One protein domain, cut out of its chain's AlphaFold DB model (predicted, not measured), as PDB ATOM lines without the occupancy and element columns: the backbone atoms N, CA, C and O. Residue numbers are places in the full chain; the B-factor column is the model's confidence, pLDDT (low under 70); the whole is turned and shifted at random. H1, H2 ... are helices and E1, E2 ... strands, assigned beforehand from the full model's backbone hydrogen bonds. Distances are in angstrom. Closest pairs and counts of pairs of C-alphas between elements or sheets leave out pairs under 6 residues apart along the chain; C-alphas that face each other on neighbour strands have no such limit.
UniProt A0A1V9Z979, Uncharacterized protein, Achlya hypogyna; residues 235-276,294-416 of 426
ATOM      1  N   PHE A 235     -34.781  -8.006  -3.747       52.88
ATOM      2  CA  PHE A 235     -34.800  -7.291  -5.015       52.88
ATOM      3  C   PHE A 235     -33.354  -6.900  -5.323       52.88
ATOM      4  O   PHE A 235     -32.817  -5.991  -4.690       52.88
ATOM      5  N   SER A 236     -32.692  -7.621  -6.232       55.88
ATOM      6  CA  SER A 236     -31.393  -7.188  -6.742       55.88
ATOM      7  C   SER A 236     -31.589  -5.818  -7.376       55.88
ATOM      8  O   SER A 236     -32.354  -5.673  -8.333       55.88
ATOM      9  N   LEU A 237     -30.950  -4.805  -6.797       63.28
ATOM     10  CA  LEU A 237     -31.006  -3.458  -7.342       63.28
ATOM     11  C   LEU A 237     -30.319  -3.459  -8.716       63.28
ATOM     12  O   LEU A 237     -29.309  -4.155  -8.875       63.28
ATOM     13  N   PRO A 238     -30.856  -2.724  -9.709       66.50
ATOM     14  CA  PRO A 238     -30.186  -2.572 -10.992       66.50
ATOM     15  C   PRO A 238     -28.750  -2.099 -10.782       66.50
ATOM     16  O   PRO A 238     -28.478  -1.258  -9.923       66.50
ATOM     17  N   LEU A 239     -27.836  -2.641 -11.585       72.44
ATOM     18  CA  LEU A 239     -26.509  -2.067 -11.704       72.44
ATOM     19  C   LEU A 239     -26.631  -0.810 -12.571       72.44
ATOM     20  O   LEU A 239     -27.024  -0.902 -13.733       72.44
ATOM     21  N   GLU A 240     -26.331   0.354 -12.004       72.25
ATOM     22  CA  GLU A 240     -26.344   1.613 -12.750       72.25
ATOM     23  C   GLU A 240     -25.030   1.789 -13.533       72.25
ATOM     24  O   GLU A 240     -23.959   1.495 -12.995       72.25
ATOM     25  N   PRO A 241     -25.059   2.326 -14.768       66.56
ATOM     26  CA  PRO A 241     -23.845   2.628 -15.535       66.56
ATOM     27  C   PRO A 241     -22.911   3.619 -14.825       66.56
ATOM     28  O   PRO A 241     -21.714   3.661 -15.095       66.56
ATOM     29  N   SER A 242     -23.467   4.426 -13.921       65.50
ATOM     30  CA  SER A 242     -22.793   5.479 -13.166       65.50
ATOM     31  C   SER A 242     -22.247   5.022 -11.810       65.50
ATOM     32  O   SER A 242     -22.000   5.874 -10.964       65.50
ATOM     33  N   LEU A 243     -22.079   3.717 -11.557       69.56
ATOM     34  CA  LEU A 243     -21.501   3.189 -10.312       69.56
ATOM     35  C   LEU A 243     -19.964   3.110 -10.410       69.56
ATOM     36  O   LEU A 243     -19.440   2.089 -10.854       69.56
ATOM     37  N   PRO A 244     -19.192   4.132  -9.981       68.62
ATOM     38  CA  PRO A 244     -17.740   4.071 -10.083       68.62
ATOM     39  C   PRO A 244     -17.125   3.152  -9.028       68.62
ATOM     40  O   PRO A 244     -16.054   2.605  -9.269       68.62
ATOM     41  N   THR A 245     -17.744   2.985  -7.856       84.81
ATOM     42  CA  THR A 245     -17.135   2.293  -6.712       84.81
ATOM     43  C   THR A 245     -18.098   1.312  -6.059       84.81
ATOM     44  O   THR A 245     -19.272   1.595  -5.835       84.81
ATOM     45  N   CYS A 246     -17.587   0.127  -5.749       90.12
ATOM     46  CA  CYS A 246     -18.315  -0.943  -5.086       90.12
ATOM     47  C   CYS A 246     -17.361  -1.750  -4.198       90.12
ATOM     48  O   CYS A 246     -16.146  -1.538  -4.201       90.12
ATOM     49  N   TRP A 247     -17.915  -2.681  -3.435       92.00
ATOM     50  CA  TRP A 247     -17.167  -3.591  -2.585       92.00
ATOM     51  C   TRP A 247     -17.492  -5.026  -2.957       92.00
ATOM     52  O   TRP A 247     -18.659  -5.384  -3.125       92.00
ATOM     53  N   ILE A 248     -16.454  -5.853  -3.045       93.19
ATOM     54  CA  ILE A 248     -16.608  -7.303  -3.124       93.19
ATOM     55  C   ILE A 248     -16.208  -7.885  -1.779       93.19
ATOM     56  O   ILE A 248     -15.061  -7.761  -1.347       93.19
ATOM     57  N   HIS A 249     -17.164  -8.538  -1.131       92.69
ATOM     58  CA  HIS A 249     -16.963  -9.291   0.094       92.69
ATOM     59  C   HIS A 249     -16.928 -10.778  -0.246       92.69
ATOM     60  O   HIS A 249     -17.914 -11.329  -0.740       92.69
ATOM     61  N   LEU A 250     -15.801 -11.427   0.034       93.19
ATOM     62  CA  LEU A 250     -15.612 -12.855  -0.179       93.19
ATOM     63  C   LEU A 250     -15.396 -13.549   1.158       93.19
ATOM     64  O   LEU A 250     -14.714 -13.036   2.052       93.19
ATOM     65  N   GLN A 251     -15.941 -14.751   1.264       92.62
ATOM     66  CA  GLN A 251     -15.559 -15.695   2.300       92.62
ATOM     67  C   GLN A 251     -15.266 -17.039   1.643       92.62
ATOM     68  O   GLN A 251     -16.060 -17.514   0.830       92.62
ATOM     69  N   PHE A 252     -14.131 -17.622   2.006       91.62
ATOM     70  CA  PHE A 252     -13.691 -18.935   1.556       91.62
ATOM     71  C   PHE A 252     -14.019 -19.949   2.640       91.62
ATOM     72  O   PHE A 252     -13.744 -19.705   3.818       91.62
ATOM     73  N   HIS A 253     -14.628 -21.060   2.247       87.81
ATOM     74  CA  HIS A 253     -15.110 -22.088   3.158       87.81
ATOM     75  C   HIS A 253     -14.488 -23.432   2.820       87.81
ATOM     76  O   HIS A 253     -14.411 -23.816   1.649       87.81
ATOM     77  N   ASP A 254     -14.093 -24.145   3.869       81.50
ATOM     78  CA  ASP A 254     -13.676 -25.538   3.782       81.50
ATOM     79  C   ASP A 254     -14.890 -26.446   3.550       81.50
ATOM     80  O   ASP A 254     -15.937 -26.283   4.186       81.50
ATOM     81  N   LEU A 255     -14.720 -27.429   2.668       75.75
ATOM     82  CA  LEU A 255     -15.742 -28.415   2.328       75.75
ATOM     83  C   LEU A 255     -16.008 -29.385   3.478       75.75
ATOM     84  O   LEU A 255     -17.150 -29.790   3.674       75.75
ATOM     85  N   ALA A 256     -14.976 -29.744   4.246       71.38
ATOM     86  CA  ALA A 256     -15.090 -30.770   5.280       71.38
ATOM     87  C   ALA A 256     -15.744 -30.243   6.564       71.38
ATOM     88  O   ALA A 256     -16.539 -30.932   7.203       71.38
ATOM     89  N   ARG A 257     -15.389 -29.019   6.970       67.06
ATOM     90  CA  ARG A 257     -15.778 -28.455   8.274       67.06
ATOM     91  C   ARG A 257     -16.848 -27.374   8.193       67.06
ATOM     92  O   ARG A 257     -17.243 -26.853   9.234       67.06
ATOM     93  N   ALA A 258     -17.275 -27.000   6.982       64.75
ATOM     94  CA  ALA A 258     -18.159 -25.860   6.728       64.75
ATOM     95  C   ALA A 258     -17.689 -24.571   7.442       64.75
ATOM     96  O   ALA A 258     -18.483 -23.709   7.828       64.75
ATOM     97  N   GLN A 259     -16.374 -24.463   7.650       78.06
ATOM     98  CA  GLN A 259     -15.736 -23.389   8.392       78.06
ATOM     99  C   GLN A 259     -15.235 -22.335   7.411       78.06
ATOM    100  O   GLN A 259     -14.595 -22.652   6.410       78.06
ATOM    101  N   CYS A 260     -15.484 -21.070   7.737       85.38
ATOM    102  CA  CYS A 260     -14.891 -19.952   7.021       85.38
ATOM    103  C   CYS A 260     -13.388 -19.887   7.336       85.38
ATOM    104  O   CYS A 260     -13.010 -19.645   8.483       85.38
ATOM    105  N   LEU A 261     -12.565 -20.122   6.317       84.94
ATOM    106  CA  LEU A 261     -11.102 -20.135   6.387       84.94
ATOM    107  C   LEU A 261     -10.535 -18.725   6.251       84.94
ATOM    108  O   LEU A 261      -9.706 -18.289   7.042       84.94
ATOM    109  N   ALA A 262     -11.045 -17.986   5.268       87.38
ATOM    110  CA  ALA A 262     -10.569 -16.654   4.953       87.38
ATOM    111  C   ALA A 262     -11.730 -15.728   4.607       87.38
ATOM    112  O   ALA A 262     -12.747 -16.139   4.041       87.38
ATOM    113  N   ARG A 263     -11.563 -14.449   4.945       89.50
ATOM    114  CA  ARG A 263     -12.478 -13.368   4.579       89.50
ATOM    115  C   ARG A 263     -11.668 -12.252   3.958       89.50
ATOM    116  O   ARG A 263     -10.655 -11.847   4.518       89.50
ATOM    117  N   VAL A 264     -12.144 -11.733   2.839       90.12
ATOM    118  CA  VAL A 264     -11.534 -10.581   2.180       90.12
ATOM    119  C   VAL A 264     -12.629  -9.621   1.751       90.12
ATOM    120  O   VAL A 264     -13.737 -10.017   1.394       90.12
ATOM    121  N   SER A 265     -12.345  -8.335   1.871       91.44
ATOM    122  CA  SER A 265     -13.215  -7.267   1.397       91.44
ATOM    123  C   SER A 265     -12.351  -6.311   0.608       91.44
ATOM    124  O   SER A 265     -11.442  -5.713   1.174       91.44
ATOM    125  N   ALA A 266     -12.608  -6.223  -0.692       91.31
ATOM    126  CA  ALA A 266     -11.800  -5.435  -1.606       91.31
ATOM    127  C   ALA A 266     -12.646  -4.310  -2.220       91.31
ATOM    128  O   ALA A 266     -13.729  -4.592  -2.754       91.31
ATOM    129  N   PRO A 267     -12.172  -3.052  -2.179       92.56
ATOM    130  CA  PRO A 267     -12.782  -1.981  -2.952       92.56
ATOM    131  C   PRO A 267     -12.553  -2.252  -4.440       92.56
ATOM    132  O   PRO A 267     -11.461  -2.652  -4.850       92.56
ATOM    133  N   CYS A 268     -13.594  -2.062  -5.247       92.06
ATOM    134  CA  CYS A 268     -13.587  -2.380  -6.667       92.06
ATOM    135  C   CYS A 268     -14.182  -1.245  -7.509       92.06
ATOM    136  O   CYS A 268     -15.138  -0.585  -7.097       92.06
ATOM    137  N   HIS A 269     -13.652  -1.069  -8.718       91.00
ATOM    138  CA  HIS A 269     -14.314  -0.304  -9.771       91.00
ATOM    139  C   HIS A 269     -15.251  -1.222 -10.551       91.00
ATOM    140  O   HIS A 269     -14.864  -2.341 -10.898       91.00
ATOM    141  N   ALA A 270     -16.469  -0.747 -10.808       89.12
ATOM    142  CA  ALA A 270     -17.428  -1.423 -11.668       89.12
ATOM    143  C   ALA A 270     -17.420  -0.774 -13.057       89.12
ATOM    144  O   ALA A 270     -17.408   0.447 -13.186       89.12
ATOM    145  N   LEU A 271     -17.424  -1.602 -14.094       88.75
ATOM    146  CA  LEU A 271     -17.601  -1.203 -15.483       88.75
ATOM    147  C   LEU A 271     -18.771  -2.004 -16.045       88.75
ATOM    148  O   LEU A 271     -18.733  -3.235 -16.033       88.75
ATOM    149  N   LEU A 272     -19.798  -1.308 -16.524       86.00
ATOM    150  CA  LEU A 272     -20.948  -1.917 -17.178       86.00
ATOM    151  C   LEU A 272     -20.854  -1.683 -18.685       86.00
ATOM    152  O   LEU A 272     -21.047  -0.569 -19.167       86.00
ATOM    153  N   GLU A 273     -20.566  -2.744 -19.428       84.12
ATOM    154  CA  GLU A 273     -20.555  -2.720 -20.885       84.12
ATOM    155  C   GLU A 273     -21.949  -3.073 -21.407       84.12
ATOM    156  O   GLU A 273     -22.445  -4.191 -21.234       84.12
ATOM    157  N   MET A 274     -22.589  -2.101 -22.055       75.50
ATOM    158  CA  MET A 274     -23.841  -2.301 -22.778       75.50
ATOM    159  C   MET A 274     -23.524  -2.520 -24.255       75.50
ATOM    160  O   MET A 274     -22.798  -1.731 -24.861       75.50
ATOM    161  N   ALA A 275     -24.069  -3.576 -24.859       64.38
ATOM    162  CA  ALA A 275     -23.934  -3.763 -26.299       64.38
ATOM    163  C   ALA A 275     -24.549  -2.562 -27.040       64.38
ATOM    164  O   ALA A 275     -25.669  -2.149 -26.733       64.38
ATOM    165  N   ALA A 276     -23.832  -2.020 -28.029       56.66
ATOM    166  CA  ALA A 276     -24.352  -0.951 -28.875       56.66
ATOM    167  C   ALA A 276     -25.681  -1.390 -29.508       56.66
ATOM    168  O   ALA A 276     -25.776  -2.495 -30.059       56.66
ATOM    169  N   LEU A 294     -26.351  -9.290 -24.212       74.88
ATOM    170  CA  LEU A 294     -26.108  -9.356 -22.774       74.88
ATOM    171  C   LEU A 294     -25.338  -8.114 -22.322       74.88
ATOM    172  O   LEU A 294     -24.451  -7.643 -23.034       74.88
ATOM    173  N   GLU A 295     -25.678  -7.610 -21.142       83.31
ATOM    174  CA  GLU A 295     -24.869  -6.620 -20.436       83.31
ATOM    175  C   GLU A 295     -23.745  -7.364 -19.705       83.31
ATOM    176  O   GLU A 295     -23.957  -8.460 -19.165       83.31
ATOM    177  N   VAL A 296     -22.538  -6.800 -19.718       87.19
ATOM    178  CA  VAL A 296     -21.380  -7.379 -19.029       87.19
ATOM    179  C   VAL A 296     -20.934  -6.422 -17.938       87.19
ATOM    180  O   VAL A 296     -20.419  -5.342 -18.211       87.19
ATOM    181  N   ALA A 297     -21.119  -6.839 -16.690       88.69
ATOM    182  CA  ALA A 297     -20.597  -6.137 -15.533       88.69
ATOM    183  C   ALA A 297     -19.225  -6.709 -15.160       88.69
ATOM    184  O   ALA A 297     -19.090  -7.904 -14.885       88.69
ATOM    185  N   THR A 298     -18.214  -5.846 -15.136       92.06
ATOM    186  CA  THR A 298     -16.848  -6.161 -14.715       92.06
ATOM    187  C   THR A 298     -16.543  -5.425 -13.424       92.06
ATOM    188  O   THR A 298     -16.626  -4.203 -13.372       92.06
ATOM    189  N   PHE A 299     -16.114  -6.152 -12.400       92.94
ATOM    190  CA  PHE A 299     -15.657  -5.600 -11.133       92.94
ATOM    191  C   PHE A 299     -14.173  -5.900 -10.955       92.94
ATOM    192  O   PHE A 299     -13.771  -7.061 -11.046       92.94
ATOM    193  N   ARG A 300     -13.353  -4.870 -10.722       94.19
ATOM    194  CA  ARG A 300     -11.897  -5.013 -10.547       94.19
ATOM    195  C   ARG A 300     -11.428  -4.359  -9.260       94.19
ATOM    196  O   ARG A 300     -11.740  -3.191  -9.038       94.19
ATOM    197  N   SER A 301     -10.657  -5.080  -8.449       94.06
ATOM    198  CA  SER A 301     -10.063  -4.527  -7.229       94.06
ATOM    199  C   SER A 301      -9.134  -3.361  -7.530       94.06
ATOM    200  O   SER A 301      -8.340  -3.427  -8.467       94.06
ATOM    201  N   THR A 302      -9.189  -2.329  -6.694       89.19
ATOM    202  CA  THR A 302      -8.411  -1.094  -6.873       89.19
ATOM    203  C   THR A 302      -7.209  -1.000  -5.946       89.19
ATOM    204  O   THR A 302      -6.290  -0.226  -6.207       89.19
ATOM    205  N   GLN A 303      -7.208  -1.776  -4.862       82.12
ATOM    206  CA  GLN A 303      -6.176  -1.732  -3.836       82.12
ATOM    207  C   GLN A 303      -5.721  -3.142  -3.450       82.12
ATOM    208  O   GLN A 303      -6.550  -4.060  -3.385       82.12
ATOM    209  N   PRO A 304      -4.422  -3.320  -3.150       79.56
ATOM    210  CA  PRO A 304      -3.926  -4.571  -2.605       79.56
ATOM    211  C   PRO A 304      -4.561  -4.817  -1.235       79.56
ATOM    212  O   PRO A 304      -4.638  -3.927  -0.390       79.56
ATOM    213  N   THR A 305      -5.031  -6.040  -1.019       84.88
ATOM    214  CA  THR A 305      -5.659  -6.474   0.237       84.88
ATOM    215  C   THR A 305      -4.952  -7.732   0.729       84.88
ATOM    216  O   THR A 305      -4.576  -8.578  -0.073       84.88
ATOM    217  N   SER A 306      -4.736  -7.889   2.032       85.06
ATOM    218  CA  SER A 306      -4.126  -9.120   2.548       85.06
ATOM    219  C   SER A 306      -5.150 -10.260   2.589       85.06
ATOM    220  O   SER A 306      -6.272 -10.072   3.066       85.06
ATOM    221  N   LEU A 307      -4.767 -11.434   2.090       83.50
ATOM    222  CA  LEU A 307      -5.520 -12.678   2.188       83.50
ATOM    223  C   LEU A 307      -4.948 -13.519   3.338       83.50
ATOM    224  O   LEU A 307      -3.804 -13.973   3.253       83.50
ATOM    225  N   PRO A 308      -5.716 -13.755   4.414       76.94
ATOM    226  CA  PRO A 308      -5.293 -14.673   5.462       76.94
ATOM    227  C   PRO A 308      -5.353 -16.127   4.965       76.94
ATOM    228  O   PRO A 308      -6.225 -16.471   4.174       76.94
ATOM    229  N   ASP A 309      -4.444 -16.971   5.462       75.75
ATOM    230  CA  ASP A 309      -4.436 -18.433   5.258       75.75
ATOM    231  C   ASP A 309      -4.538 -18.885   3.783       75.75
ATOM    232  O   ASP A 309      -5.368 -19.714   3.400       75.75
ATOM    233  N   ILE A 310      -3.664 -18.346   2.928       82.00
ATOM    234  CA  ILE A 310      -3.610 -18.689   1.495       82.00
ATOM    235  C   ILE A 310      -3.340 -20.172   1.213       82.00
ATOM    236  O   ILE A 310      -3.735 -20.675   0.163       82.00
ATOM    237  N   SER A 311      -2.696 -20.885   2.142       82.44
ATOM    238  CA  SER A 311      -2.433 -22.324   2.032       82.44
ATOM    239  C   SER A 311      -3.719 -23.126   1.893       82.44
ATOM    240  O   SER A 311      -3.757 -24.123   1.171       82.44
ATOM    241  N   SER A 312      -4.786 -22.674   2.552       83.12
ATOM    242  CA  SER A 312      -6.093 -23.316   2.481       83.12
ATOM    243  C   SER A 312      -6.734 -23.205   1.091       83.12
ATOM    244  O   SER A 312      -7.421 -24.128   0.657       83.12
ATOM    245  N   LEU A 313      -6.433 -22.134   0.343       88.44
ATOM    246  CA  LEU A 313      -7.002 -21.865  -0.982       88.44
ATOM    247  C   LEU A 313      -6.446 -22.778  -2.079       88.44
ATOM    248  O   LEU A 313      -7.032 -22.855  -3.157       88.44
ATOM    249  N   ALA A 314      -5.336 -23.478  -1.828       88.38
ATOM    250  CA  ALA A 314      -4.775 -24.457  -2.759       88.38
ATOM    251  C   ALA A 314      -5.665 -25.704  -2.914       88.38
ATOM    252  O   ALA A 314      -5.568 -26.410  -3.915       88.38
ATOM    253  N   LYS A 315      -6.541 -25.979  -1.940       88.81
ATOM    254  CA  LYS A 315      -7.480 -27.104  -1.979       88.81
ATOM    255  C   LYS A 315      -8.824 -26.678  -2.583       88.81
ATOM    256  O   LYS A 315      -9.158 -25.495  -2.523       88.81
ATOM    257  N   PRO A 316      -9.609 -27.608  -3.155       89.56
ATOM    258  CA  PRO A 316     -10.998 -27.344  -3.514       89.56
ATOM    259  C   PRO A 316     -11.808 -26.797  -2.331       89.56
ATOM    260  O   PRO A 316     -11.598 -27.205  -1.189       89.56
ATOM    261  N   GLY A 317     -12.734 -25.882  -2.613       89.88
ATOM    262  CA  GLY A 317     -13.467 -25.133  -1.590       89.88
ATOM    263  C   GLY A 317     -14.701 -24.421  -2.135       89.88
ATOM    264  O   GLY A 317     -14.963 -24.437  -3.342       89.88
ATOM    265  N   MET A 318     -15.456 -23.774  -1.241       90.25
ATOM    266  CA  MET A 318     -16.600 -22.927  -1.608       90.25
ATOM    267  C   MET A 318     -16.303 -21.451  -1.366       90.25
ATOM    268  O   MET A 318     -15.716 -21.072  -0.354       90.25
ATOM    269  N   ILE A 319     -16.787 -20.601  -2.266       93.00
ATOM    270  CA  ILE A 319     -16.730 -19.144  -2.159       93.00
ATOM    271  C   ILE A 319     -18.149 -18.640  -1.941       93.00
ATOM    272  O   ILE A 319     -19.032 -18.916  -2.746       93.00
ATOM    273  N   SER A 320     -18.366 -17.861  -0.883       92.75
ATOM    274  CA  SER A 320     -19.521 -16.966  -0.804       92.75
ATOM    275  C   SER A 320     -19.104 -15.569  -1.218       92.75
ATOM    276  O   SER A 320     -18.164 -15.020  -0.638       92.75
ATOM    277  N   MET A 321     -19.831 -14.987  -2.161       92.75
ATOM    278  CA  MET A 321     -19.559 -13.657  -2.683       92.75
ATOM    279  C   MET A 321     -20.769 -12.752  -2.497       92.75
ATOM    280  O   MET A 321     -21.893 -13.130  -2.827       92.75
ATOM    281  N   VAL A 322     -20.514 -11.534  -2.021       91.25
ATOM    282  CA  VAL A 322     -21.468 -10.426  -2.033       91.25
ATOM    283  C   VAL A 322     -20.810  -9.237  -2.717       91.25
ATOM    284  O   VAL A 322     -19.743  -8.799  -2.293       91.25
ATOM    285  N   ILE A 323     -21.459  -8.710  -3.753       89.81
ATOM    286  CA  ILE A 323     -21.060  -7.457  -4.400       89.81
ATOM    287  C   ILE A 323     -22.061  -6.392  -3.979       89.81
ATOM    288  O   ILE A 323     -23.263  -6.552  -4.204       89.81
ATOM    289  N   SER A 324     -21.575  -5.325  -3.357       88.75
ATOM    290  CA  SER A 324     -22.408  -4.244  -2.833       88.75
ATOM    291  C   SER A 324     -21.923  -2.870  -3.260       88.75
ATOM    292  O   SER A 324     -20.739  -2.660  -3.513       88.75
ATOM    293  N   GLY A 325     -22.857  -1.929  -3.327       85.25
ATOM    294  CA  GLY A 325     -22.575  -0.522  -3.543       85.25
ATOM    295  C   GLY A 325     -21.878   0.119  -2.340       85.25
ATOM    296  O   GLY A 325     -21.596  -0.545  -1.338       85.25
ATOM    297  N   PRO A 326     -21.595   1.424  -2.427       78.56
ATOM    298  CA  PRO A 326     -21.038   2.185  -1.311       78.56
ATOM    299  C   PRO A 326     -22.013   2.257  -0.124       78.56
ATOM    300  O   PRO A 326     -21.590   2.342   1.030       78.56
ATOM    301  N   GLU A 327     -23.319   2.170  -0.382       76.88
ATOM    302  CA  GLU A 327     -24.340   2.105   0.657       76.88
ATOM    303  C   GLU A 327     -24.484   0.681   1.216       76.88
ATOM    304  O   GLU A 327     -24.674  -0.288   0.479       76.88
ATOM    305  N   ARG A 328     -24.460   0.543   2.551       59.91
ATOM    306  CA  ARG A 328     -24.420  -0.755   3.266       59.91
ATOM    307  C   ARG A 328     -25.577  -1.715   2.954       59.91
ATOM    308  O   ARG A 328     -25.466  -2.907   3.244       59.91
ATOM    309  N   HIS A 329     -26.680  -1.216   2.404       65.88
ATOM    310  CA  HIS A 329     -27.872  -2.006   2.093       65.88
ATOM    311  C   HIS A 329     -28.026  -2.326   0.602       65.88
ATOM    312  O   HIS A 329     -28.885  -3.126   0.239       65.88
ATOM    313  N   GLN A 330     -27.173  -1.768  -0.257       75.88
ATOM    314  CA  GLN A 330     -27.237  -1.976  -1.694       75.88
ATOM    315  C   GLN A 330     -26.390  -3.193  -2.080       75.88
ATOM    316  O   GLN A 330     -25.189  -3.074  -2.283       75.88
ATOM    317  N   ALA A 331     -26.993  -4.380  -2.164       78.81
ATOM    318  CA  ALA A 331     -26.332  -5.573  -2.700       78.81
ATOM    319  C   ALA A 331     -26.799  -5.840  -4.137       78.81
ATOM    320  O   ALA A 331     -27.996  -5.991  -4.376       78.81
ATOM    321  N   PHE A 332     -25.855  -5.929  -5.073       79.75
ATOM    322  CA  PHE A 332     -26.119  -6.223  -6.485       79.75
ATOM    323  C   PHE A 332     -26.141  -7.727  -6.744       79.75
ATOM    324  O   PHE A 332     -27.045  -8.242  -7.397       79.75
ATOM    325  N   TYR A 333     -25.165  -8.441  -6.178       85.62
ATOM    326  CA  TYR A 333     -25.011  -9.882  -6.343       85.62
ATOM    327  C   TYR A 333     -24.771 -10.556  -4.998       85.62
ATOM    328  O   TYR A 333     -24.069 -10.024  -4.134       85.62
ATOM    329  N   HIS A 334     -25.343 -11.745  -4.834       87.12
ATOM    330  CA  HIS A 334     -25.062 -12.647  -3.727       87.12
ATOM    331  C   HIS A 334     -25.117 -14.084  -4.241       87.12
ATOM    332  O   HIS A 334     -26.101 -14.480  -4.855       87.12
ATOM    333  N   THR A 335     -24.053 -14.853  -4.036       88.69
ATOM    334  CA  THR A 335     -23.963 -16.217  -4.571       88.69
ATOM    335  C   THR A 335     -22.997 -17.075  -3.758       88.69
ATOM    336  O   THR A 335     -22.145 -16.553  -3.028       88.69
ATOM    337  N   ALA A 336     -23.144 -18.390  -3.884       91.19
ATOM    338  CA  ALA A 336     -22.178 -19.379  -3.440       91.19
ATOM    339  C   ALA A 336     -21.818 -20.303  -4.612       91.19
ATOM    340  O   ALA A 336     -22.709 -20.772  -5.318       91.19
ATOM    341  N   PHE A 337     -20.523 -20.545  -4.817       92.88
ATOM    342  CA  PHE A 337     -20.001 -21.363  -5.919       92.88
ATOM    343  C   PHE A 337     -18.674 -22.032  -5.540       92.88
ATOM    344  O   PHE A 337     -17.991 -21.596  -4.611       92.88
ATOM    345  N   GLY A 338     -18.328 -23.117  -6.231       91.88
ATOM    346  CA  GLY A 338     -17.162 -23.945  -5.915       91.88
ATOM    347  C   GLY A 338     -15.921 -23.624  -6.747       91.88
ATOM    348  O   GLY A 338     -16.014 -23.229  -7.907       91.88
ATOM    349  N   HIS A 339     -14.740 -23.874  -6.180       91.88
ATOM    350  CA  HIS A 339     -13.451 -23.801  -6.875       91.88
ATOM    351  C   HIS A 339     -12.664 -25.106  -6.749       91.88
ATOM    352  O   HIS A 339     -12.825 -25.845  -5.785       91.88
ATOM    353  N   SER A 340     -11.779 -25.377  -7.712       89.81
ATOM    354  CA  SER A 340     -10.938 -26.591  -7.722       89.81
ATOM    355  C   SER A 340      -9.609 -26.425  -6.974       89.81
ATOM    356  O   SER A 340      -8.820 -27.362  -6.917       89.81
ATOM    357  N   GLY A 341      -9.370 -25.245  -6.401       91.31
ATOM    358  CA  GLY A 341      -8.122 -24.892  -5.719       91.31
ATOM    359  C   GLY A 341      -7.269 -23.927  -6.539       91.31
ATOM    360  O   GLY A 341      -7.428 -23.809  -7.755       91.31
ATOM    361  N   ALA A 342      -6.406 -23.183  -5.855       92.62
ATOM    362  CA  ALA A 342      -5.515 -22.218  -6.474       92.62
ATOM    363  C   ALA A 342      -4.361 -22.928  -7.188       92.62
ATOM    364  O   ALA A 342      -3.706 -23.809  -6.628       92.62
ATOM    365  N   THR A 343      -4.079 -22.512  -8.415       93.19
ATOM    366  CA  THR A 343      -2.962 -23.010  -9.214       93.19
ATOM    367  C   THR A 343      -1.799 -22.028  -9.170       93.19
ATOM    368  O   THR A 343      -1.965 -20.826  -8.956       93.19
ATOM    369  N   ARG A 344      -0.577 -22.534  -9.328       91.62
ATOM    370  CA  ARG A 344       0.619 -21.691  -9.415       91.62
ATOM    371  C   ARG A 344       0.669 -21.038 -10.799       91.62
ATOM    372  O   ARG A 344       0.672 -21.752 -11.797       91.62
ATOM    373  N   LYS A 345       0.714 -19.703 -10.856       90.38
ATOM    374  CA  LYS A 345       0.888 -18.935 -12.106       90.38
ATOM    375  C   LYS A 345       2.360 -18.633 -12.368       90.38
ATOM    376  O   LYS A 345       2.806 -18.707 -13.507       90.38
ATOM    377  N   SER A 346       3.108 -18.302 -11.320       90.00
ATOM    378  CA  SER A 346       4.550 -18.051 -11.361       90.00
ATOM    379  C   SER A 346       5.202 -18.484 -10.049       90.00
ATOM    380  O   SER A 346       4.520 -18.938  -9.126       90.00
ATOM    381  N   ASP A 347       6.522 -18.319  -9.930       85.69
ATOM    382  CA  ASP A 347       7.213 -18.679  -8.694       85.69
ATOM    383  C   ASP A 347       6.731 -17.902  -7.465       85.69
ATOM    384  O   ASP A 347       6.788 -18.429  -6.354       85.69
ATOM    385  N   SER A 348       6.202 -16.698  -7.681       87.38
ATOM    386  CA  SER A 348       5.774 -15.759  -6.648       87.38
ATOM    387  C   SER A 348       4.262 -15.519  -6.595       87.38
ATOM    388  O   SER A 348       3.817 -14.796  -5.701       87.38
ATOM    389  N   ALA A 349       3.468 -16.110  -7.499       90.38
ATOM    390  CA  ALA A 349       2.034 -15.844  -7.603       90.38
ATOM    391  C   ALA A 349       1.178 -17.093  -7.868       90.38
ATOM    392  O   ALA A 349       1.517 -17.979  -8.660       90.38
ATOM    393  N   HIS A 350       0.002 -17.093  -7.251       93.62
ATOM    394  CA  HIS A 350      -1.056 -18.077  -7.409       93.62
ATOM    395  C   HIS A 350      -2.304 -17.434  -8.012       93.62
ATOM    396  O   HIS A 350      -2.552 -16.239  -7.846       93.62
ATOM    397  N   VAL A 351      -3.099 -18.249  -8.700       95.00
ATOM    398  CA  VAL A 351      -4.387 -17.859  -9.270       95.00
ATOM    399  C   VAL A 351      -5.449 -18.827  -8.805       95.00
ATOM    400  O   VAL A 351      -5.311 -20.039  -8.934       95.00
ATOM    401  N   LEU A 352      -6.547 -18.275  -8.316       94.94
ATOM    402  CA  LEU A 352      -7.770 -19.002  -8.064       94.94
ATOM    403  C   LEU A 352      -8.831 -18.540  -9.060       94.94
ATOM    404  O   LEU A 352      -9.247 -17.381  -9.050       94.94
ATOM    405  N   ALA A 353      -9.266 -19.457  -9.917       94.94
ATOM    406  CA  ALA A 353     -10.306 -19.214 -10.904       94.94
ATOM    407  C   ALA A 353     -11.512 -20.111 -10.638       94.94
ATOM    408  O   ALA A 353     -11.371 -21.277 -10.257       94.94
ATOM    409  N   ALA A 354     -12.702 -19.562 -10.848       94.38
ATOM    410  CA  ALA A 354     -13.945 -20.302 -10.724       94.38
ATOM    411  C   ALA A 354     -15.026 -19.698 -11.621       94.38
ATOM    412  O   ALA A 354     -15.032 -18.501 -11.922       94.38
ATOM    413  N   THR A 355     -15.954 -20.542 -12.042       92.62
ATOM    414  CA  THR A 355     -17.187 -20.140 -12.708       92.62
ATOM    415  C   THR A 355     -18.279 -19.948 -11.672       92.62
ATOM    416  O   THR A 355     -18.359 -20.673 -10.682       92.62
ATOM    417  N   TRP A 356     -19.138 -18.963 -11.904       91.31
ATOM    418  CA  TRP A 356     -20.333 -18.754 -11.099       91.31
ATOM    419  C   TRP A 356     -21.517 -18.439 -12.004       91.31
ATOM    420  O   TRP A 356     -21.337 -18.102 -13.177       91.31
ATOM    421  N   VAL A 357     -22.730 -18.568 -11.472       84.94
ATOM    422  CA  VAL A 357     -23.963 -18.257 -12.196       84.94
ATOM    423  C   VAL A 357     -24.567 -16.969 -11.627       84.94
ATOM    424  O   VAL A 357     -25.170 -17.014 -10.555       84.94
ATOM    425  N   PRO A 358     -24.427 -15.814 -12.312       76.69
ATOM    426  CA  PRO A 358     -25.049 -14.553 -11.889       76.69
ATOM    427  C   PRO A 358     -26.571 -14.580 -11.986       76.69
ATOM    428  O   PRO A 358     -27.265 -13.846 -11.289       76.69
ATOM    429  N   GLY A 359     -27.080 -15.431 -12.867       70.19
ATOM    430  CA  GLY A 359     -28.490 -15.678 -13.080       70.19
ATOM    431  C   GLY A 359     -28.677 -16.704 -14.189       70.19
ATOM    432  O   GLY A 359     -27.726 -17.111 -14.863       70.19
ATOM    433  N   VAL A 360     -29.918 -17.117 -14.401       61.53
ATOM    434  CA  VAL A 360     -30.272 -18.038 -15.480       61.53
ATOM    435  C   VAL A 360     -31.274 -17.354 -16.392       61.53
ATOM    436  O   VAL A 360     -32.255 -16.788 -15.915       61.53
ATOM    437  N   LEU A 361     -31.023 -17.405 -17.700       58.06
ATOM    438  CA  LEU A 361     -31.999 -17.011 -18.703       58.06
ATOM    439  C   LEU A 361     -32.783 -18.236 -19.134       58.06
ATOM    440  O   LEU A 361     -32.234 -19.167 -19.723       58.06
ATOM    441  N   GLU A 362     -34.074 -18.217 -18.846       55.00
ATOM    442  CA  GLU A 362     -35.031 -19.085 -19.514       55.00
ATOM    443  C   GLU A 362     -35.540 -18.298 -20.719       55.00
ATOM    444  O   GLU A 362     -36.313 -17.352 -20.561       55.00
ATOM    445  N   PHE A 363     -35.054 -18.625 -21.917       51.88
ATOM    446  CA  PHE A 363     -35.622 -18.059 -23.131       51.88
ATOM    447  C   PHE A 363     -36.315 -19.142 -23.937       51.88
ATOM    448  O   PHE A 363     -35.786 -20.219 -24.220       51.88
ATOM    449  N   ALA A 364     -37.524 -18.797 -24.349       38.69
ATOM    450  CA  ALA A 364     -38.211 -19.492 -25.401       38.69
ATOM    451  C   ALA A 364     -37.710 -18.901 -26.723       38.69
ATOM    452  O   ALA A 364     -38.184 -17.844 -27.137       38.69
ATOM    453  N   MET A 365     -36.686 -19.508 -27.349       38.34
ATOM    454  CA  MET A 365     -36.308 -19.091 -28.717       38.34
ATOM    455  C   MET A 365     -37.480 -19.309 -29.678       38.34
ATOM    456  O   MET A 365     -37.641 -18.551 -30.629       38.34
ATOM    457  N   TYR A 366     -38.330 -20.287 -29.362       39.41
ATOM    458  CA  TYR A 366     -39.612 -20.559 -29.992       39.41
ATOM    459  C   TYR A 366     -40.690 -20.726 -28.915       39.41
ATOM    460  O   TYR A 366     -40.332 -21.124 -27.806       39.41
ATOM    461  N   PRO A 367     -41.982 -20.486 -29.228       37.78
ATOM    462  CA  PRO A 367     -43.112 -20.642 -28.298       37.78
ATOM    463  C   PRO A 367     -43.152 -21.981 -27.540       37.78
ATOM    464  O   PRO A 367     -43.782 -22.064 -26.493       37.78
ATOM    465  N   ASP A 368     -42.444 -22.993 -28.050       45.78
ATOM    466  CA  ASP A 368     -42.495 -24.382 -27.602       45.78
ATOM    467  C   ASP A 368     -41.162 -24.935 -27.035       45.78
ATOM    468  O   ASP A 368     -41.107 -26.098 -26.645       45.78
ATOM    469  N   THR A 369     -40.085 -24.139 -26.950       50.88
ATOM    470  CA  THR A 369     -38.764 -24.587 -26.439       50.88
ATOM    471  C   THR A 369     -38.408 -23.888 -25.121       50.88
ATOM    472  O   THR A 369     -38.315 -22.666 -25.138       50.88
ATOM    473  N   LEU A 370     -38.084 -24.574 -24.018       52.16
ATOM    474  CA  LEU A 370     -37.355 -23.948 -22.895       52.16
ATOM    475  C   LEU A 370     -35.852 -24.207 -23.029       52.16
ATOM    476  O   LEU A 370     -35.294 -25.103 -22.395       52.16
ATOM    477  N   ASN A 371     -35.170 -23.391 -23.834       55.59
ATOM    478  CA  ASN A 371     -33.712 -23.375 -23.805       55.59
ATOM    479  C   ASN A 371     -33.254 -22.524 -22.622       55.59
ATOM    480  O   ASN A 371     -33.463 -21.311 -22.558       55.59
ATOM    481  N   ARG A 372     -32.617 -23.186 -21.660       60.34
ATOM    482  CA  ARG A 372     -32.000 -22.527 -20.518       60.34
ATOM    483  C   ARG A 372     -30.566 -22.176 -20.852       60.34
ATOM    484  O   ARG A 372     -29.746 -23.052 -21.099       60.34
ATOM    485  N   ARG A 373     -30.246 -20.887 -20.813       70.06
ATOM    486  CA  ARG A 373     -28.870 -20.413 -20.905       70.06
ATOM    487  C   ARG A 373     -28.438 -19.882 -19.555       70.06
ATOM    488  O   ARG A 373     -28.936 -18.871 -19.064       70.06
ATOM    489  N   VAL A 374     -27.452 -20.552 -18.982       71.88
ATOM    490  CA  VAL A 374     -26.725 -20.035 -17.828       71.88
ATOM    491  C   VAL A 374     -25.962 -18.786 -18.259       71.88
ATOM    492  O   VAL A 374     -25.204 -18.816 -19.236       71.88
ATOM    493  N   LEU A 375     -26.177 -17.676 -17.555       76.31
ATOM    494  CA  LEU A 375     -25.377 -16.476 -17.766       76.31
ATOM    495  C   LEU A 375     -23.948 -16.749 -17.306       76.31
ATOM    496  O   LEU A 375     -23.732 -17.333 -16.245       76.31
ATOM    497  N   LYS A 376     -22.962 -16.339 -18.106       83.81
ATOM    498  CA  LYS A 376     -21.563 -16.597 -17.765       83.81
ATOM    499  C   LYS A 376     -21.131 -15.666 -16.635       83.81
ATOM    500  O   LYS A 376     -21.136 -14.448 -16.803       83.81
ATOM    501  N   GLY A 377     -20.722 -16.243 -15.514       90.44
ATOM    502  CA  GLY A 377     -19.980 -15.559 -14.466       90.44
ATOM    503  C   GLY A 377     -18.574 -16.135 -14.361       90.44
ATOM    504  O   GLY A 377     -18.397 -17.354 -14.347       90.44
ATOM    505  N   ILE A 378     -17.569 -15.264 -14.294       94.62
ATOM    506  CA  ILE A 378     -16.168 -15.660 -14.107       94.62
ATOM    507  C   ILE A 378     -15.627 -14.925 -12.889       94.62
ATOM    508  O   ILE A 378     -15.812 -13.719 -12.744       94.62
ATOM    509  N   PHE A 379     -14.963 -15.668 -12.019       96.44
ATOM    510  CA  PHE A 379     -14.237 -15.165 -10.870       96.44
ATOM    511  C   PHE A 379     -12.754 -15.480 -11.057       96.44
ATOM    512  O   PHE A 379     -12.390 -16.609 -11.394       96.44
ATOM    513  N   THR A 380     -11.888 -14.491 -10.857       96.06
ATOM    514  CA  THR A 380     -10.433 -14.663 -10.889       96.06
ATOM    515  C   THR A 380      -9.795 -13.864  -9.765       96.06
ATOM    516  O   THR A 380     -10.030 -12.664  -9.630       96.06
ATOM    517  N   LEU A 381      -8.977 -14.537  -8.967       95.00
ATOM    518  CA  LEU A 381      -8.254 -13.979  -7.834       95.00
ATOM    519  C   LEU A 381      -6.776 -14.333  -7.980       95.00
ATOM    520  O   LEU A 381      -6.419 -15.506  -7.945       95.00
ATOM    521  N   GLU A 382      -5.918 -13.333  -8.125       94.19
ATOM    522  CA  GLU A 382      -4.469 -13.490  -8.185       94.19
ATOM    523  C   GLU A 382      -3.840 -12.972  -6.898       94.19
ATOM    524  O   GLU A 382      -4.095 -11.838  -6.482       94.19
ATOM    525  N   PHE A 383      -2.999 -13.783  -6.270       92.69
ATOM    526  CA  PHE A 383      -2.363 -13.432  -5.007       92.69
ATOM    527  C   PHE A 383      -0.930 -13.944  -4.931       92.69
ATOM    528  O   PHE A 383      -0.587 -14.992  -5.478       92.69
ATOM    529  N   ALA A 384      -0.082 -13.182  -4.250       90.75
ATOM    530  CA  ALA A 384       1.310 -13.535  -4.040       90.75
ATOM    531  C   ALA A 384       1.455 -14.630  -2.974       90.75
ATOM    532  O   ALA A 384       0.594 -14.791  -2.108       90.75
ATOM    533  N   VAL A 385       2.598 -15.323  -2.969       86.88
ATOM    534  CA  VAL A 385       2.972 -16.280  -1.902       86.88
ATOM    535  C   VAL A 385       3.022 -15.605  -0.520       86.88
ATOM    536  O   VAL A 385       2.832 -16.254   0.501       86.88
ATOM    537  N   SER A 386       3.216 -14.285  -0.467       86.50
ATOM    538  CA  SER A 386       3.139 -13.499   0.772       86.50
ATOM    539  C   SER A 386       1.713 -13.307   1.308       86.50
ATOM    540  O   SER A 386       1.542 -12.744   2.386       86.50
ATOM    541  N   GLY A 387       0.687 -13.719   0.560       83.81
ATOM    542  CA  GLY A 387      -0.717 -13.475   0.884       83.81
ATOM    543  C   GLY A 387      -1.258 -12.137   0.380       83.81
ATOM    544  O   GLY A 387      -2.421 -11.823   0.607       83.81
ATOM    545  N   ALA A 388      -0.458 -11.337  -0.329       88.75
ATOM    546  CA  ALA A 388      -0.938 -10.083  -0.904       88.75
ATOM    547  C   ALA A 388      -1.837 -10.338  -2.127       88.75
ATOM    548  O   ALA A 388      -1.391 -10.903  -3.129       88.75
ATOM    549  N   LEU A 389      -3.091  -9.880  -2.072       89.81
ATOM    550  CA  LEU A 389      -3.979  -9.828  -3.231       89.81
ATOM    551  C   LEU A 389      -3.385  -8.881  -4.273       89.81
ATOM    552  O   LEU A 389      -3.221  -7.689  -4.018       89.81
ATOM    553  N   THR A 390      -3.088  -9.428  -5.445       90.50
ATOM    554  CA  THR A 390      -2.536  -8.688  -6.584       90.50
ATOM    555  C   THR A 390      -3.652  -8.227  -7.514       90.50
ATOM    556  O   THR A 390      -3.631  -7.101  -8.003       90.50
ATOM    557  N   SER A 391      -4.651  -9.080  -7.748       92.62
ATOM    558  CA  SER A 391      -5.793  -8.750  -8.595       92.62
ATOM    559  C   SER A 391      -7.018  -9.567  -8.202       92.62
ATOM    560  O   SER A 391      -6.924 -10.769  -7.981       92.62
ATOM    561  N   LEU A 392      -8.181  -8.930  -8.139       95.12
ATOM    562  CA  LEU A 392      -9.480  -9.588  -8.094       95.12
ATOM    563  C   LEU A 392     -10.316  -9.052  -9.250       95.12
ATOM    564  O   LEU A 392     -10.543  -7.845  -9.350       95.12
ATOM    565  N   VAL A 393     -10.788  -9.960 -10.099       95.31
ATOM    566  CA  VAL A 393     -11.662  -9.659 -11.229       95.31
ATOM    567  C   VAL A 393     -12.892 -10.551 -11.153       95.31
ATOM    568  O   VAL A 393     -12.788 -11.776 -11.104       95.31
ATOM    569  N   VAL A 394     -14.067  -9.930 -11.171       94.88
ATOM    570  CA  VAL A 394     -15.348 -10.630 -11.253       94.88
ATOM    571  C   VAL A 394     -16.109 -10.127 -12.464       94.88
ATOM    572  O   VAL A 394     -16.330  -8.932 -12.621       94.88
ATOM    573  N   LEU A 395     -16.512 -11.057 -13.317       93.31
ATOM    574  CA  LEU A 395     -17.335 -10.817 -14.490       93.31
ATOM    575  C   LEU A 395     -18.714 -11.421 -14.254       93.31
ATOM    576  O   LEU A 395     -18.819 -12.571 -13.817       93.31
ATOM    577  N   ALA A 396     -19.754 -10.666 -14.586       89.56
ATOM    578  CA  ALA A 396     -21.131 -11.124 -14.609       89.56
ATOM    579  C   ALA A 396     -21.773 -10.744 -15.942       89.56
ATOM    580  O   ALA A 396     -21.921  -9.563 -16.254       89.56
ATOM    581  N   GLN A 397     -22.201 -11.741 -16.713       85.31
ATOM    582  CA  GLN A 397     -23.212 -11.505 -17.735       85.31
ATOM    583  C   GLN A 397     -24.568 -11.374 -17.052       85.31
ATOM    584  O   GLN A 397     -24.930 -12.219 -16.235       85.31
ATOM    585  N   HIS A 398     -25.325 -10.338 -17.391       75.50
ATOM    586  CA  HIS A 398     -26.693 -10.189 -16.921       75.50
ATOM    587  C   HIS A 398     -27.582  -9.519 -17.967       75.50
ATOM    588  O   HIS A 398     -27.135  -9.063 -19.020       75.50
ATOM    589  N   LEU A 399     -28.880  -9.528 -17.686       69.44
ATOM    590  CA  LEU A 399     -29.863  -8.740 -18.412       69.44
ATOM    591  C   LEU A 399     -30.314  -7.584 -17.527       69.44
ATOM    592  O   LEU A 399     -30.463  -7.750 -16.312       69.44
ATOM    593  N   SER A 400     -30.624  -6.445 -18.140       67.88
ATOM    594  CA  SER A 400     -31.320  -5.366 -17.445       67.88
ATOM    595  C   SER A 400     -32.648  -5.857 -16.847       67.88
ATOM    596  O   SER A 400     -33.349  -6.675 -17.462       67.88
ATOM    597  N   PRO A 401     -33.076  -5.319 -15.687       64.81
ATOM    598  CA  PRO A 401     -34.318  -5.735 -15.030       64.81
ATOM    599  C   PRO A 401     -35.552  -5.654 -15.933       64.81
ATOM    600  O   PRO A 401     -36.405  -6.535 -15.903       64.81
ATOM    601  N   ARG A 402     -35.627  -4.640 -16.809       64.00
ATOM    602  CA  ARG A 402     -36.712  -4.495 -17.797       64.00
ATOM    603  C   ARG A 402     -36.786  -5.678 -18.765       64.00
ATOM    604  O   ARG A 402     -37.880  -6.069 -19.165       64.00
ATOM    605  N   ARG A 403     -35.640  -6.246 -19.151       66.25
ATOM    606  CA  ARG A 403     -35.579  -7.420 -20.028       66.25
ATOM    607  C   ARG A 403     -35.956  -8.681 -19.261       66.25
ATOM    608  O   ARG A 403     -36.811  -9.412 -19.745       66.25
ATOM    609  N   LEU A 404     -35.431  -8.875 -18.049       61.88
ATOM    610  CA  LEU A 404     -35.832  -9.987 -17.170       61.88
ATOM    611  C   LEU A 404     -37.348 -10.013 -16.928       61.88
ATOM    612  O   LEU A 404     -37.969 -11.064 -17.051       61.88
ATOM    613  N   LEU A 405     -37.967  -8.853 -16.679       60.94
ATOM    614  CA  LEU A 405     -39.422  -8.733 -16.539       60.94
ATOM    615  C   LEU A 405     -40.172  -9.156 -17.812       60.94
ATOM    616  O   LEU A 405     -41.183  -9.846 -17.717       60.94
ATOM    617  N   ARG A 406     -39.672  -8.798 -19.003       59.22
ATOM    618  CA  ARG A 406     -40.257  -9.237 -20.283       59.22
ATOM    619  C   ARG A 406     -40.136 -10.749 -20.491       59.22
ATOM    620  O   ARG A 406     -41.088 -11.347 -20.985       59.22
ATOM    621  N   TYR A 407     -39.013 -11.365 -20.111       58.47
ATOM    622  CA  TYR A 407     -38.855 -12.824 -20.177       58.47
ATOM    623  C   TYR A 407     -39.797 -13.526 -19.209       58.47
ATOM    624  O   TYR A 407     -40.562 -14.384 -19.636       58.47
ATOM    625  N   ASN A 408     -39.829 -13.096 -17.947       53.56
ATOM    626  CA  ASN A 408     -40.727 -13.662 -16.942       53.56
ATOM    627  C   ASN A 408     -42.200 -13.547 -17.365       53.56
ATOM    628  O   ASN A 408     -42.951 -14.506 -17.223       53.56
ATOM    629  N   ALA A 409     -42.608 -12.409 -17.941       51.50
ATOM    630  CA  ALA A 409     -43.965 -12.217 -18.452       51.50
ATOM    631  C   ALA A 409     -44.289 -13.143 -19.639       51.50
ATOM    632  O   ALA A 409     -45.379 -13.710 -19.691       51.50
ATOM    633  N   ARG A 410     -43.340 -13.340 -20.567       51.22
ATOM    634  CA  ARG A 410     -43.496 -14.279 -21.689       51.22
ATOM    635  C   ARG A 410     -43.600 -15.723 -21.200       51.22
ATOM    636  O   ARG A 410     -44.562 -16.397 -21.544       51.22
ATOM    637  N   VAL A 411     -42.687 -16.175 -20.341       47.50
ATOM    638  CA  VAL A 411     -42.723 -17.525 -19.746       47.50
ATOM    639  C   VAL A 411     -44.045 -17.762 -19.006       47.50
ATOM    640  O   VAL A 411     -44.702 -18.776 -19.233       47.50
ATOM    641  N   ALA A 412     -44.497 -16.792 -18.201       45.72
ATOM    642  CA  ALA A 412     -45.774 -16.879 -17.496       45.72
ATOM    643  C   ALA A 412     -46.968 -17.017 -18.458       45.72
ATOM    644  O   ALA A 412     -47.864 -17.820 -18.201       45.72
ATOM    645  N   SER A 413     -46.967 -16.286 -19.579       44.78
ATOM    646  CA  SER A 413     -48.033 -16.370 -20.587       44.78
ATOM    647  C   SER A 413     -48.106 -17.728 -21.291       44.78
ATOM    648  O   SER A 413     -49.207 -18.176 -21.586       44.78
ATOM    649  N   TYR A 414     -46.974 -18.414 -21.481       44.16
ATOM    650  CA  TYR A 414     -46.931 -19.753 -22.087       44.16
ATOM    651  C   TYR A 414     -47.243 -20.875 -21.089       44.16
ATOM    652  O   TYR A 414     -47.792 -21.905 -21.461       44.16
ATOM    653  N   SER A 415     -46.928 -20.673 -19.806       38.84
ATOM    654  CA  SER A 415     -47.246 -21.640 -18.742       38.84
ATOM    655  C   SER A 415     -48.729 -21.665 -18.343       38.84
ATOM    656  O   SER A 415     -49.173 -22.604 -17.680       38.84
ATOM    657  N   ARG A 416     -49.516 -20.660 -18.752       40.09
ATOM    658  CA  ARG A 416     -50.976 -20.714 -18.650       40.09
ATOM    659  C   ARG A 416     -51.495 -21.599 -19.777       40.09
ATOM    660  O   ARG A 416     -51.545 -21.169 -20.926       40.09
TER     661      ARG A 416
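Overview. This is residues 235 to 276 and 294 to 416 of the 426 residues of an uncharacterized protein of Achlya hypogyna (UniProt A0A1V9Z979). One nine-stranded antiparallel sheet is folded back on itself like a flattened, incomplete barrel: E5, E4 and E1 make one leaf, E3, E11, E10, E7 and E6 face them in the other, and E2 bends between the leaves as the hinge. The short helix H1 sits near one end, and at the other end the small hairpin of E8 and E9, with helix H2 beside it, forms an arm. The printed part has 165 residues, mostly strand, in the order E1 E2 E3 H1 E4 E5 E6 E7 E8 E9 E10 E11 H2; across the large sheet the order is E5 E4 E1 E2 E3 E11 E10 E7 E6. It is compact, with a radius of gyration of the C-alphas of 17.6 A, yet elongated in outline, spanning 56 by 35 by 28 A.

Arrangement. E1, residues 246 to 253, and E2, residues 260 to 273, form an antiparallel hairpin, with N 250 and O 264 2.8 A apart. E2 bends by 67 degrees at residue 267; its residues 260 to 268 pair with E1 and 268 to 273 with E3, residues 295 to 301, where N 271 and O 298 are 2.8 A apart. H1, residues 310 to 314, is on the twisted sheet at a height of 5.0 A, over none of its strands. E4, residues 317 to 324, and the edge strand E5, residues 331 to 339, form a hairpin, with N 321 and O 335 2.9 A apart. The closest C-alphas of E5 and E7, residues 349 to 356, are those of His 339 and Ala 354, 5.2 A apart. E8, residues 360 to 363, and E9, residues 371 to 374, form a separate two-stranded sheet, with N 361 and O 373 2.9 A apart. The closest C-alphas of E8 and H2, residues 401 to 415, are those of Phe 363 and Tyr 407, 6.8 A apart. Every O i to N i+4 pair of H2 is within hydrogen-bond range; H1 has 0 of 1, but 2 of 2 O i to N i+3 pairs.

Along the chain. E1 begins at C-alpha 246 (-18.315, -0.943, -5.086), and E2 is 33.3 A long. The other edge strand, E6, holds residues 343 to 346. E10, residues 377 to 384, is 23.8 A long and E11, residues 389 to 398, 26.5 A. H2, 20.8 A long, ends at C-alpha 415 (-47.246, -21.640, -18.742).

Size, cuts and confidence. The C-alphas farthest apart, those of Asp 347 and Arg 416, are 59.1 A apart. Residues 277 to 293 are not printed, and C-alphas 276 and 294 are 10.5 A apart across the cut. Of the links printed whole, none is long. The mean pLDDT of the printed part is 78.8; 45 residues are under 70, among them 360 to 372 and 399 to 416.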